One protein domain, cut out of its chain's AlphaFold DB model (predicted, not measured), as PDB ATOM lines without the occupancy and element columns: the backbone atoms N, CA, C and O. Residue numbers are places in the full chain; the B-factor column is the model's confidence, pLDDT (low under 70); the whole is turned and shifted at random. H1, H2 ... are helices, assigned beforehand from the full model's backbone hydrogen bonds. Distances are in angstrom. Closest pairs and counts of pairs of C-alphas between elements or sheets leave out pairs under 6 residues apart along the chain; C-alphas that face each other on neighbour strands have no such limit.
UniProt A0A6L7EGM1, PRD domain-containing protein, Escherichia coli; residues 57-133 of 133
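What this domain is: This is residues 57 to 133 of the 133 residues of the protein "PRD domain-containing protein" of Escherichia coli (UniProt A0A6L7EGM1). Helix H1 has H4 side by side with it and H2 crossing it steeply, while the short helix H3 sits at the end of H4 where that helix begins. Residues 99 to 107 reach from H2 to H3. The printed part has 77 residues, with four named helices in the order H1, H2, H3, H4 and no named strand: all helix, compact, with a radius of gyration of the C-alphas of 12.8 A and spans of 36 by 32 by 22 A.

How they stand to each other: H1, residues 57 to 74, touches H4, residues 116 to 132, at a shallow tilt of 25 degrees, opposite ways; their closest C-alphas, Ile 66 and Ala 125, are 5.9 A apart. With residues 59 to 67 alone, H1 touches H2, residues 81 to 98, at a steep tilt of 57 degrees; the closest C-alphas, Thr 63 and Met 87, are 5.6 A apart. H2 and H4 are near each other. H3, residues 108 to 114, is close to but not clearly touching H4, with the closest C-alphas, Lys 112 and Phe 119, 5.6 A apart. H3 is apart from H1 and H2. In H1, H2, H3 and H4 every O i to N i+4 pair is within hydrogen-bond range.

Where its parts are: H1 begins at C-alpha 57 (87.620, -4.019, -243.162) and is 25.7 A long, H2 26.4 A, H3 10.1 A and H4 24.6 A, ending at C-alpha 132 (83.079, -13.884, -246.713).

The domain as a whole: The C-alphas farthest apart, Asn 75 and Lys 99, are 36.3 A apart. The printed part has no cut, no link is long, and no printed residue is under 70 in pLDDT.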
ATOM      1  N   GLN A  57      88.920  -4.458-243.687       85.94
ATOM      2  CA  GLN A  57      87.620  -4.019-243.162       85.94
ATOM      3  C   GLN A  57      86.665  -5.196-242.928       85.94
ATOM      4  O   GLN A  57      85.882  -5.177-241.980       85.94
ATOM      5  N   GLU A  58      86.754  -6.233-243.758       91.75
ATOM      6  CA  GLU A  58      85.946  -7.445-243.673       91.75
ATOM      7  C   GLU A  58      86.071  -8.108-242.298       91.75
ATOM      8  O   GLU A  58      85.066  -8.512-241.722       91.75
ATOM      9  N   PHE A  59      87.275  -8.157-241.714       93.19
ATOM     10  CA  PHE A  59      87.469  -8.741-240.383       93.19
ATOM     11  C   PHE A  59      86.884  -7.882-239.262       93.19
ATOM     12  O   PHE A  59      86.399  -8.430-238.269       93.19
ATOM     13  N   ILE A  60      86.915  -6.556-239.412       88.50
ATOM     14  CA  ILE A  60      86.327  -5.620-238.445       88.50
ATOM     15  C   ILE A  60      84.808  -5.824-238.411       88.50
ATOM     16  O   ILE A  60      84.237  -6.054-237.342       88.50
ATOM     17  N   ASP A  61      84.171  -5.814-239.585       89.56
ATOM     18  CA  ASP A  61      82.727  -6.010-239.733       89.56
ATOM     19  C   ASP A  61      82.302  -7.404-239.240       89.56
ATOM     20  O   ASP A  61      81.322  -7.535-238.503       89.56
ATOM     21  N   LEU A  62      83.055  -8.452-239.593       94.38
ATOM     22  CA  LEU A  62      82.756  -9.821-239.175       94.38
ATOM     23  C   LEU A  62      82.853  -9.988-237.653       94.38
ATOM     24  O   LEU A  62      81.954 -10.556-237.034       94.38
ATOM     25  N   THR A  63      83.907  -9.439-237.042       93.69
ATOM     26  CA  THR A  63      84.087  -9.457-235.583       93.69
ATOM     27  C   THR A  63      82.918  -8.770-234.895       93.69
ATOM     28  O   THR A  63      82.355  -9.325-233.952       93.69
ATOM     29  N   GLN A  64      82.511  -7.596-235.383       90.50
ATOM     30  CA  GLN A  64      81.384  -6.873-234.812       90.50
ATOM     31  C   GLN A  64      80.092  -7.698-234.868       90.50
ATOM     32  O   GLN A  64      79.420  -7.842-233.846       90.50
ATOM     33  N   HIS A  65      79.772  -8.288-236.021       93.75
ATOM     34  CA  HIS A  65      78.573  -9.114-236.162       93.75
ATOM     35  C   HIS A  65      78.599 -10.357-235.265       93.75
ATOM     36  O   HIS A  65      77.581 -10.690-234.655       93.75
ATOM     37  N   ILE A  66      79.745 -11.037-235.157       96.25
ATOM     38  CA  ILE A  66      79.880 -12.233-234.317       96.25
ATOM     39  C   ILE A  66      79.718 -11.876-232.841       96.25
ATOM     40  O   ILE A  66      78.974 -12.557-232.140       96.25
ATOM     41  N   VAL A  67      80.372 -10.813-232.366       94.50
ATOM     42  CA  VAL A  67      80.289 -10.410-230.954       94.50
ATOM     43  C   VAL A  67      78.867  -9.983-230.595       94.50
ATOM     44  O   VAL A  67      78.328 -10.469-229.605       94.50
ATOM     45  N   GLN A  68      78.212  -9.173-231.433       92.75
ATOM     46  CA  GLN A  68      76.815  -8.774-231.215       92.75
ATOM     47  C   GLN A  68      75.861  -9.981-231.201       92.75
ATOM     48  O   GLN A  68      74.945 -10.054-230.376       92.75
ATOM     49  N   TYR A  69      76.070 -10.949-232.101       95.81
ATOM     50  CA  TYR A  69      75.310 -12.196-232.098       95.81
ATOM     51  C   TYR A  69      75.555 -12.999-230.816       95.81
ATOM     52  O   TYR A  69      74.596 -13.471-230.202       95.81
ATOM     53  N   ALA A  70      76.813 -13.116-230.385       96.69
ATOM     54  CA  ALA A  70      77.204 -13.833-229.180       96.69
ATOM     55  C   ALA A  70      76.571 -13.222-227.924       96.69
ATOM     56  O   ALA A  70      75.954 -13.944-227.148       96.69
ATOM     57  N   GLU A  71      76.645 -11.902-227.752       95.19
ATOM     58  CA  GLU A  71      76.048 -11.200-226.608       95.19
ATOM     59  C   GLU A  71      74.537 -11.427-226.530       95.19
ATOM     60  O   GLU A  71      73.988 -11.743-225.469       95.19
ATOM     61  N   LYS A  72      73.858 -11.365-227.683       95.00
ATOM     62  CA  LYS A  72      72.423 -11.644-227.780       95.00
ATOM     63  C   LYS A  72      72.094 -13.108-227.488       95.00
ATOM     64  O   LYS A  72      71.110 -13.381-226.804       95.00
ATOM     65  N   ARG A  73      72.877 -14.050-228.025       95.88
ATOM     66  CA  ARG A  73      72.644 -15.495-227.877       95.88
ATOM     67  C   ARG A  73      72.909 -15.967-226.448       95.88
ATOM     68  O   ARG A  73      72.132 -16.757-225.925       95.88
ATOM     69  N   LEU A  74      73.969 -15.455-225.829       95.56
ATOM     70  CA  LEU A  74      74.407 -15.809-224.477       95.56
ATOM     71  C   LEU A  74      73.718 -14.972-223.390       95.56
ATOM     72  O   LEU A  74      73.908 -15.238-222.205       95.56
ATOM     73  N   ASN A  75      72.923 -13.968-223.780       95.50
ATOM     74  CA  ASN A  75      72.250 -13.030-222.881       95.50
ATOM     75  C   ASN A  75      73.220 -12.423-221.847       95.50
ATOM     76  O   ASN A  75      72.946 -12.388-220.645       95.50
ATOM     77  N   SER A  76      74.386 -11.995-222.326       92.06
ATOM     78  CA  SER A  76      75.480 -11.476-221.509       92.06
ATOM     79  C   SER A  76      76.259 -10.421-222.285       92.06
ATOM     80  O   SER A  76      76.345 -10.494-223.506       92.06
ATOM     81  N   ASN A  77      76.857  -9.471-221.570       87.94
ATOM     82  CA  ASN A  77      77.793  -8.523-222.163       87.94
ATOM     83  C   ASN A  77      79.188  -9.145-222.162       87.94
ATOM     84  O   ASN A  77      79.663  -9.617-221.122       87.94
ATOM     85  N   LEU A  78      79.852  -9.138-223.311       88.31
ATOM     86  CA  LEU A  78      81.216  -9.630-223.414       88.31
ATOM     87  C   LEU A  78      82.200  -8.522-223.044       88.31
ATOM     88  O   LEU A  78      81.942  -7.327-223.184       88.31
ATOM     89  N   ASN A  79      83.363  -8.921-222.532       86.31
ATOM     90  CA  ASN A  79      84.428  -7.962-222.279       86.31
ATOM     91  C   ASN A  79      84.859  -7.333-223.609       86.31
ATOM     92  O   ASN A  79      85.112  -8.057-224.569       86.31
ATOM     93  N   SER A  80      85.005  -6.011-223.652       78.94
ATOM     94  CA  SER A  80      85.361  -5.280-224.871       78.94
ATOM     95  C   SER A  80      86.670  -5.763-225.518       78.94
ATOM     96  O   SER A  80      86.795  -5.742-226.740       78.94
ATOM     97  N   GLY A  81      87.606  -6.322-224.745       82.75
ATOM     98  CA  GLY A  81      88.813  -6.967-225.266       82.75
ATOM     99  C   GLY A  81      88.551  -8.138-226.224       82.75
ATOM    100  O   GLY A  81      89.442  -8.486-226.996       82.75
ATOM    101  N   VAL A  82      87.339  -8.710-226.239       88.94
ATOM    102  CA  VAL A  82      86.952  -9.769-227.185       88.94
ATOM    103  C   VAL A  82      87.014  -9.299-228.637       88.94
ATOM    104  O   VAL A  82      87.373 -10.081-229.509       88.94
ATOM    105  N   TYR A  83      86.734  -8.020-228.906       87.31
ATOM    106  CA  TYR A  83      86.819  -7.469-230.258       87.31
ATOM    107  C   TYR A  83      88.255  -7.513-230.780       87.31
ATOM    108  O   TYR A  83      88.480  -7.814-231.944       87.31
ATOM    109  N   PHE A  84      89.236  -7.258-229.913       85.31
ATOM    110  CA  PHE A  84      90.645  -7.348-230.284       85.31
ATOM    111  C   PHE A  84      91.065  -8.798-230.529       85.31
ATOM    112  O   PHE A  84      91.581  -9.129-231.596       85.31
ATOM    113  N   THR A  85      90.817  -9.673-229.552       90.25
ATOM    114  CA  THR A  85      91.311 -11.054-229.601       90.25
ATOM    115  C   THR A  85      90.628 -11.879-230.684       90.25
ATOM    116  O   THR A  85      91.292 -12.677-231.343       90.25
ATOM    117  N   LEU A  86      89.327 -11.683-230.910       94.12
ATOM    118  CA  LEU A  86      88.595 -12.397-231.951       94.12
ATOM    119  C   LEU A  86      89.013 -11.934-233.348       94.12
ATOM    120  O   LEU A  86      89.216 -12.772-234.220       94.12
ATOM    121  N   MET A  87      89.188 -10.628-233.554       92.19
ATOM    122  CA  MET A  87      89.602 -10.079-234.845       92.19
ATOM    123  C   MET A  87      90.969 -10.614-235.283       92.19
ATOM    124  O   MET A  87      91.103 -11.107-236.405       92.19
ATOM    125  N   ASP A  88      91.959 -10.584-234.386       91.69
ATOM    126  CA  ASP A  88      93.284 -11.162-234.647       91.69
ATOM    127  C   ASP A  88      93.195 -12.676-234.914       91.69
ATOM    128  O   ASP A  88      93.776 -13.192-235.874       91.69
ATOM    129  N   HIS A  89      92.375 -13.390-234.134       95.06
ATOM    130  CA  HIS A  89      92.165 -14.824-234.317       95.06
ATOM    131  C   HIS A  89      91.555 -15.168-235.682       95.06
ATOM    132  O   HIS A  89      92.008 -16.113-236.330       95.06
ATOM    133  N   LEU A  90      90.549 -14.413-236.133       95.94
ATOM    134  CA  LEU A  90      89.895 -14.608-237.429       95.94
ATOM    135  C   LEU A  90      90.870 -14.369-238.583       95.94
ATOM    136  O   LEU A  90      90.966 -15.208-239.479       95.94
ATOM    137  N   ASN A  91      91.637 -13.278-238.526       94.75
ATOM    138  CA  ASN A  91      92.665 -12.985-239.520       94.75
ATOM    139  C   ASN A  91      93.683 -14.117-239.619       94.75
ATOM    140  O   ASN A  91      93.913 -14.679-240.691       94.75
ATOM    141  N   PHE A  92      94.226 -14.534-238.474       94.44
ATOM    142  CA  PHE A  92      95.171 -15.638-238.431       94.44
ATOM    143  C   PHE A  92      94.550 -16.953-238.926       94.44
ATOM    144  O   PHE A  92      95.216 -17.724-239.623       94.44
ATOM    145  N   ALA A  93      93.282 -17.219-238.601       95.56
ATOM    146  CA  ALA A  93      92.567 -18.421-239.018       95.56
ATOM    147  C   ALA A  93      92.334 -18.494-240.533       95.56
ATOM    148  O   ALA A  93      92.530 -19.558-241.127       95.56
ATOM    149  N   VAL A  94      91.985 -17.376-241.161       95.69
ATOM    150  CA  VAL A  94      91.824 -17.291-242.617       95.69
ATOM    151  C   VAL A  94      93.183 -17.390-243.313       95.69
ATOM    152  O   VAL A  94      93.355 -18.192-244.232       95.69
ATOM    153  N   GLU A  95      94.193 -16.659-242.839       94.94
ATOM    154  CA  GLU A  95      95.529 -16.665-243.446       94.94
ATOM    155  C   GLU A  95      96.219 -18.031-243.358       94.94
ATOM    156  O   GLU A  95      96.853 -18.479-244.320       94.94
ATOM    157  N   ARG A  96      96.079 -18.745-242.233       95.94
ATOM    158  CA  ARG A  96      96.607 -20.115-242.124       95.94
ATOM    159  C   ARG A  96      95.859 -21.083-243.041       95.94
ATOM    160  O   ARG A  96      96.499 -21.952-243.634       95.94
ATOM    161  N   HIS A  97      94.543 -20.919-243.201       94.75
ATOM    162  CA  HIS A  97      93.748 -21.766-244.089       94.75
ATOM    163  C   HIS A  97      94.155 -21.577-245.556       94.75
ATOM    164  O   HIS A  97      94.445 -22.562-246.232       94.75
ATOM    165  N   LYS A  98      94.328 -20.328-246.012       94.56
ATOM    166  CA  LYS A  98      94.850 -20.006-247.357       94.56
ATOM    167  C   LYS A  98      96.227 -20.621-247.633       94.56
ATOM    168  O   LYS A  98      96.547 -20.960-248.769       94.56
ATOM    169  N   LYS A  99      97.045 -20.799-246.591       97.25
ATOM    170  CA  LYS A  99      98.361 -21.461-246.660       97.25
ATOM    171  C   LYS A  99      98.288 -22.989-246.558       97.25
ATOM    172  O   LYS A  99      99.331 -23.635-246.498       97.25
ATOM    173  N   ASN A 100      97.088 -23.574-246.541       96.06
ATOM    174  CA  ASN A 100      96.840 -25.004-246.329       96.06
ATOM    175  C   ASN A 100      97.420 -25.540-245.005       96.06
ATOM    176  O   ASN A 100      97.779 -26.714-244.894       96.06
ATOM    177  N   ILE A 101      97.516 -24.683-243.982       95.56
ATOM    178  CA  ILE A 101      97.987 -25.064-242.650       95.56
ATOM    179  C   ILE A 101      96.781 -25.493-241.812       95.56
ATOM    180  O   ILE A 101      96.069 -24.678-241.215       95.56
ATOM    181  N   ASN A 102      96.576 -26.807-241.743       88.50
ATOM    182  CA  ASN A 102      95.518 -27.407-240.937       88.50
ATOM    183  C   ASN A 102      95.977 -27.614-239.491       88.50
ATOM    184  O   ASN A 102      97.029 -28.196-239.232       88.50
ATOM    185  N   ILE A 103      95.158 -27.152-238.545       88.50
ATOM    186  CA  ILE A 103      95.387 -27.308-237.106       88.50
ATOM    187  C   ILE A 103      94.287 -28.200-236.544       88.50
ATOM    188  O   ILE A 103      93.105 -27.963-236.789       88.50
ATOM    189  N   THR A 104      94.675 -29.201-235.761       89.19
ATOM    190  CA  THR A 104      93.734 -30.079-235.064       89.19
ATOM    191  C   THR A 104      93.332 -29.472-233.722       89.19
ATOM    192  O   THR A 104      94.192 -29.194-232.885       89.19
ATOM    193  N   ASN A 105      92.027 -29.329-233.480       90.94
ATOM    194  CA  ASN A 105      91.510 -28.959-232.165       90.94
ATOM    195  C   ASN A 105      91.483 -30.193-231.245       90.94
ATOM    196  O   ASN A 105      90.624 -31.062-231.380       90.94
ATOM    197  N   ARG A 106      92.443 -30.275-230.315       94.56
ATOM    198  CA  ARG A 106      92.598 -31.420-229.397       94.56
ATOM    199  C   ARG A 106      91.511 -31.520-228.326       94.56
ATOM    200  O   ARG A 106      91.369 -32.589-227.754       94.56
ATOM    201  N   VAL A 107      90.783 -30.434-228.072       95.12
ATOM    202  CA  VAL A 107      89.741 -30.340-227.035       95.12
ATOM    203  C   VAL A 107      88.359 -30.080-227.644       95.12
ATOM    204  O   VAL A 107      87.477 -29.495-227.022       95.12
ATOM    205  N   TYR A 108      88.175 -30.466-228.911       94.75
ATOM    206  CA  TYR A 108      86.938 -30.225-229.653       94.75
ATOM    207  C   TYR A 108      85.710 -30.797-228.933       94.75
ATOM    208  O   TYR A 108      84.681 -30.132-228.843       94.75
ATOM    209  N   TRP A 109      85.824 -32.020-228.411       96.75
ATOM    210  CA  TRP A 109      84.714 -32.701-227.749       96.75
ATOM    211  C   TRP A 109      84.350 -32.046-226.423       96.75
ATOM    212  O   TRP A 109      83.172 -31.866-226.136       96.75
ATOM    213  N   GLU A 110      85.344 -31.653-225.637       97.31
ATOM    214  CA  GLU A 110      85.158 -30.945-224.379       97.31
ATOM    215  C   GLU A 110      84.491 -29.590-224.616       97.31
ATOM    216  O   GLU A 110      83.518 -29.278-223.937       97.31
ATOM    217  N   ILE A 111      84.945 -28.820-225.616       95.88
ATOM    218  CA  ILE A 111      84.326 -27.529-225.945       95.88
ATOM    219  C   ILE A 111      82.870 -27.727-226.372       95.88
ATOM    220  O   ILE A 111      81.980 -27.086-225.823       95.88
ATOM    221  N   LYS A 112      82.613 -28.660-227.296       96.25
ATOM    222  CA  LYS A 112      81.261 -28.935-227.795       96.25
ATOM    223  C   LYS A 112      80.294 -29.379-226.689       96.25
ATOM    224  O   LYS A 112      79.124 -28.999-226.702       96.25
ATOM    225  N   ASN A 113      80.771 -30.193-225.746       96.44
ATOM    226  CA  ASN A 113      79.927 -30.779-224.704       96.44
ATOM    227  C   ASN A 113      79.753 -29.879-223.472       96.44
ATOM    228  O   ASN A 113      78.696 -29.929-222.851       96.44
ATOM    229  N   TYR A 114      80.773 -29.106-223.084       97.75
ATOM    230  CA  TYR A 114      80.721 -28.269-221.878       97.75
ATOM    231  C   TYR A 114      80.298 -26.825-222.154       97.75
ATOM    232  O   TYR A 114      79.722 -26.199-221.269       97.75
ATOM    233  N   TYR A 115      80.546 -26.317-223.363       96.75
ATOM    234  CA  TYR A 115      80.244 -24.945-223.778       96.75
ATOM    235  C   TYR A 115      79.344 -24.959-225.012       96.75
ATOM    236  O   TYR A 115      79.705 -24.465-226.076       96.75
ATOM    237  N   THR A 116      78.195 -25.633-224.914       96.94
ATOM    238  CA  THR A 116      77.328 -25.889-226.073       96.94
ATOM    239  C   THR A 116      76.813 -24.598-226.710       96.94
ATOM    240  O   THR A 116      76.843 -24.486-227.931       96.94
ATOM    241  N   GLU A 117      76.398 -23.601-225.925       97.12
ATOM    242  CA  GLU A 117      75.907 -22.333-226.486       97.12
ATOM    243  C   GLU A 117      77.035 -21.536-227.160       97.12
ATOM    244  O   GLU A 117      76.858 -21.025-228.266       97.12
ATOM    245  N   GLU A 118      78.223 -21.475-226.551       97.19
ATOM    246  CA  GLU A 118      79.397 -20.832-227.146       97.19
ATOM    247  C   GLU A 118      79.896 -21.588-228.384       97.19
ATOM    248  O   GLU A 118      80.366 -20.973-229.343       97.19
ATOM    249  N   PHE A 119      79.771 -22.915-228.400       97.75
ATOM    250  CA  PHE A 119      80.094 -23.740-229.558       97.75
ATOM    251  C   PHE A 119      79.167 -23.426-230.738       97.75
ATOM    252  O   PHE A 119      79.648 -23.286-231.862       97.75
ATOM    253  N   GLU A 120      77.867 -23.233-230.495       98.00
ATOM    254  CA  GLU A 120      76.928 -22.808-231.542       98.00
ATOM    255  C   GLU A 120      77.206 -21.384-232.042       98.00
ATOM    256  O   GLU A 120      77.116 -21.122-233.242       98.00
ATOM    257  N   VAL A 121      77.629 -20.468-231.163       98.00
ATOM    258  CA  VAL A 121      78.155 -19.157-231.587       98.00
ATOM    259  C   VAL A 121      79.387 -19.325-232.485       98.00
ATOM    260  O   VAL A 121      79.504 -18.640-233.499       98.00
ATOM    261  N   GLY A 122      80.282 -20.258-232.153       97.62
ATOM    262  CA  GLY A 122      81.449 -20.592-232.969       97.62
ATOM    263  C   GLY A 122      81.090 -21.164-234.346       97.62
ATOM    264  O   GLY A 122      81.720 -20.795-235.335       97.62
ATOM    265  N   ASN A 123      80.062 -22.013-234.432       98.00
ATOM    266  CA  ASN A 123      79.565 -22.535-235.710       98.00
ATOM    267  C   ASN A 123      78.974 -21.418-236.574       98.00
ATOM    268  O   ASN A 123      79.331 -21.299-237.742       98.00
ATOM    269  N   TYR A 124      78.144 -20.555-235.985       98.25
ATOM    270  CA  TYR A 124      77.613 -19.377-236.673       98.25
ATOM    271  C   TYR A 124      78.734 -18.457-237.179       98.25
ATOM    272  O   TYR A 124      78.716 -18.002-238.320       98.25
ATOM    273  N   ALA A 125      79.756 -18.218-236.353       98.00
ATOM    274  CA  ALA A 125      80.927 -17.451-236.764       98.00
ATOM    275  C   ALA A 125      81.645 -18.100-237.957       98.00
ATOM    276  O   ALA A 125      82.029 -17.400-238.889       98.00
ATOM    277  N   LEU A 126      81.801 -19.427-237.953       97.31
ATOM    278  CA  LEU A 126      82.413 -20.166-239.056       97.31
ATOM    279  C   LEU A 126      81.606 -20.046-240.358       97.31
ATOM    280  O   LEU A 126      82.210 -19.890-241.417       97.31
ATOM    281  N   GLU A 127      80.274 -20.092-240.291       98.12
ATOM    282  CA  GLU A 127      79.403 -19.861-241.455       98.12
ATOM    283  C   GLU A 127      79.661 -18.480-242.069       98.12
ATOM    284  O   GLU A 127      79.972 -18.388-243.256       98.12
ATOM    285  N   LEU A 128      79.666 -17.422-241.251       97.44
ATOM    286  CA  LEU A 128      79.955 -16.062-241.722       97.44
ATOM    287  C   LEU A 128      81.353 -15.927-242.343       97.44
ATOM    288  O   LEU A 128      81.516 -15.230-243.346       97.44
ATOM    289  N   VAL A 129      82.370 -16.568-241.748       97.25
ATOM    290  CA  VAL A 129      83.736 -16.572-242.300       97.25
ATOM    291  C   VAL A 129      83.740 -17.193-243.695       97.25
ATOM    292  O   VAL A 129      84.298 -16.589-244.607       97.25
ATOM    293  N   ASN A 130      83.108 -18.357-243.863       96.38
ATOM    294  CA  ASN A 130      83.076 -19.077-245.140       96.38
ATOM    295  C   ASN A 130      82.271 -18.342-246.222       96.38
ATOM    296  O   ASN A 130      82.582 -18.466-247.402       96.38
ATOM    297  N   ASP A 131      81.245 -17.581-245.839       96.75
ATOM    298  CA  ASP A 131      80.488 -16.747-246.782       96.75
ATOM    299  C   ASP A 131      81.292 -15.519-247.249       96.75
ATOM    300  O   ASP A 131      81.005 -14.945-248.303       96.75
ATOM    301  N   THR A 132      82.293 -15.102-246.467       95.50
ATOM    302  CA  THR A 132      83.079 -13.884-246.713       95.50
ATOM    303  C   THR A 132      84.399 -14.151-247.450       95.50
ATOM    304  O   THR A 132      84.813 -13.312-248.252       95.50
ATOM    305  N   PHE A 133      85.069 -15.281-247.185       92.94
ATOM    306  CA  PHE A 133      86.424 -15.598-247.672       92.94
ATOM    307  C   PHE A 133      86.501 -16.944-248.392       92.94
ATOM    308  O   PHE A 133      87.248 -17.007-249.399       92.94
TER     309      PHE A 133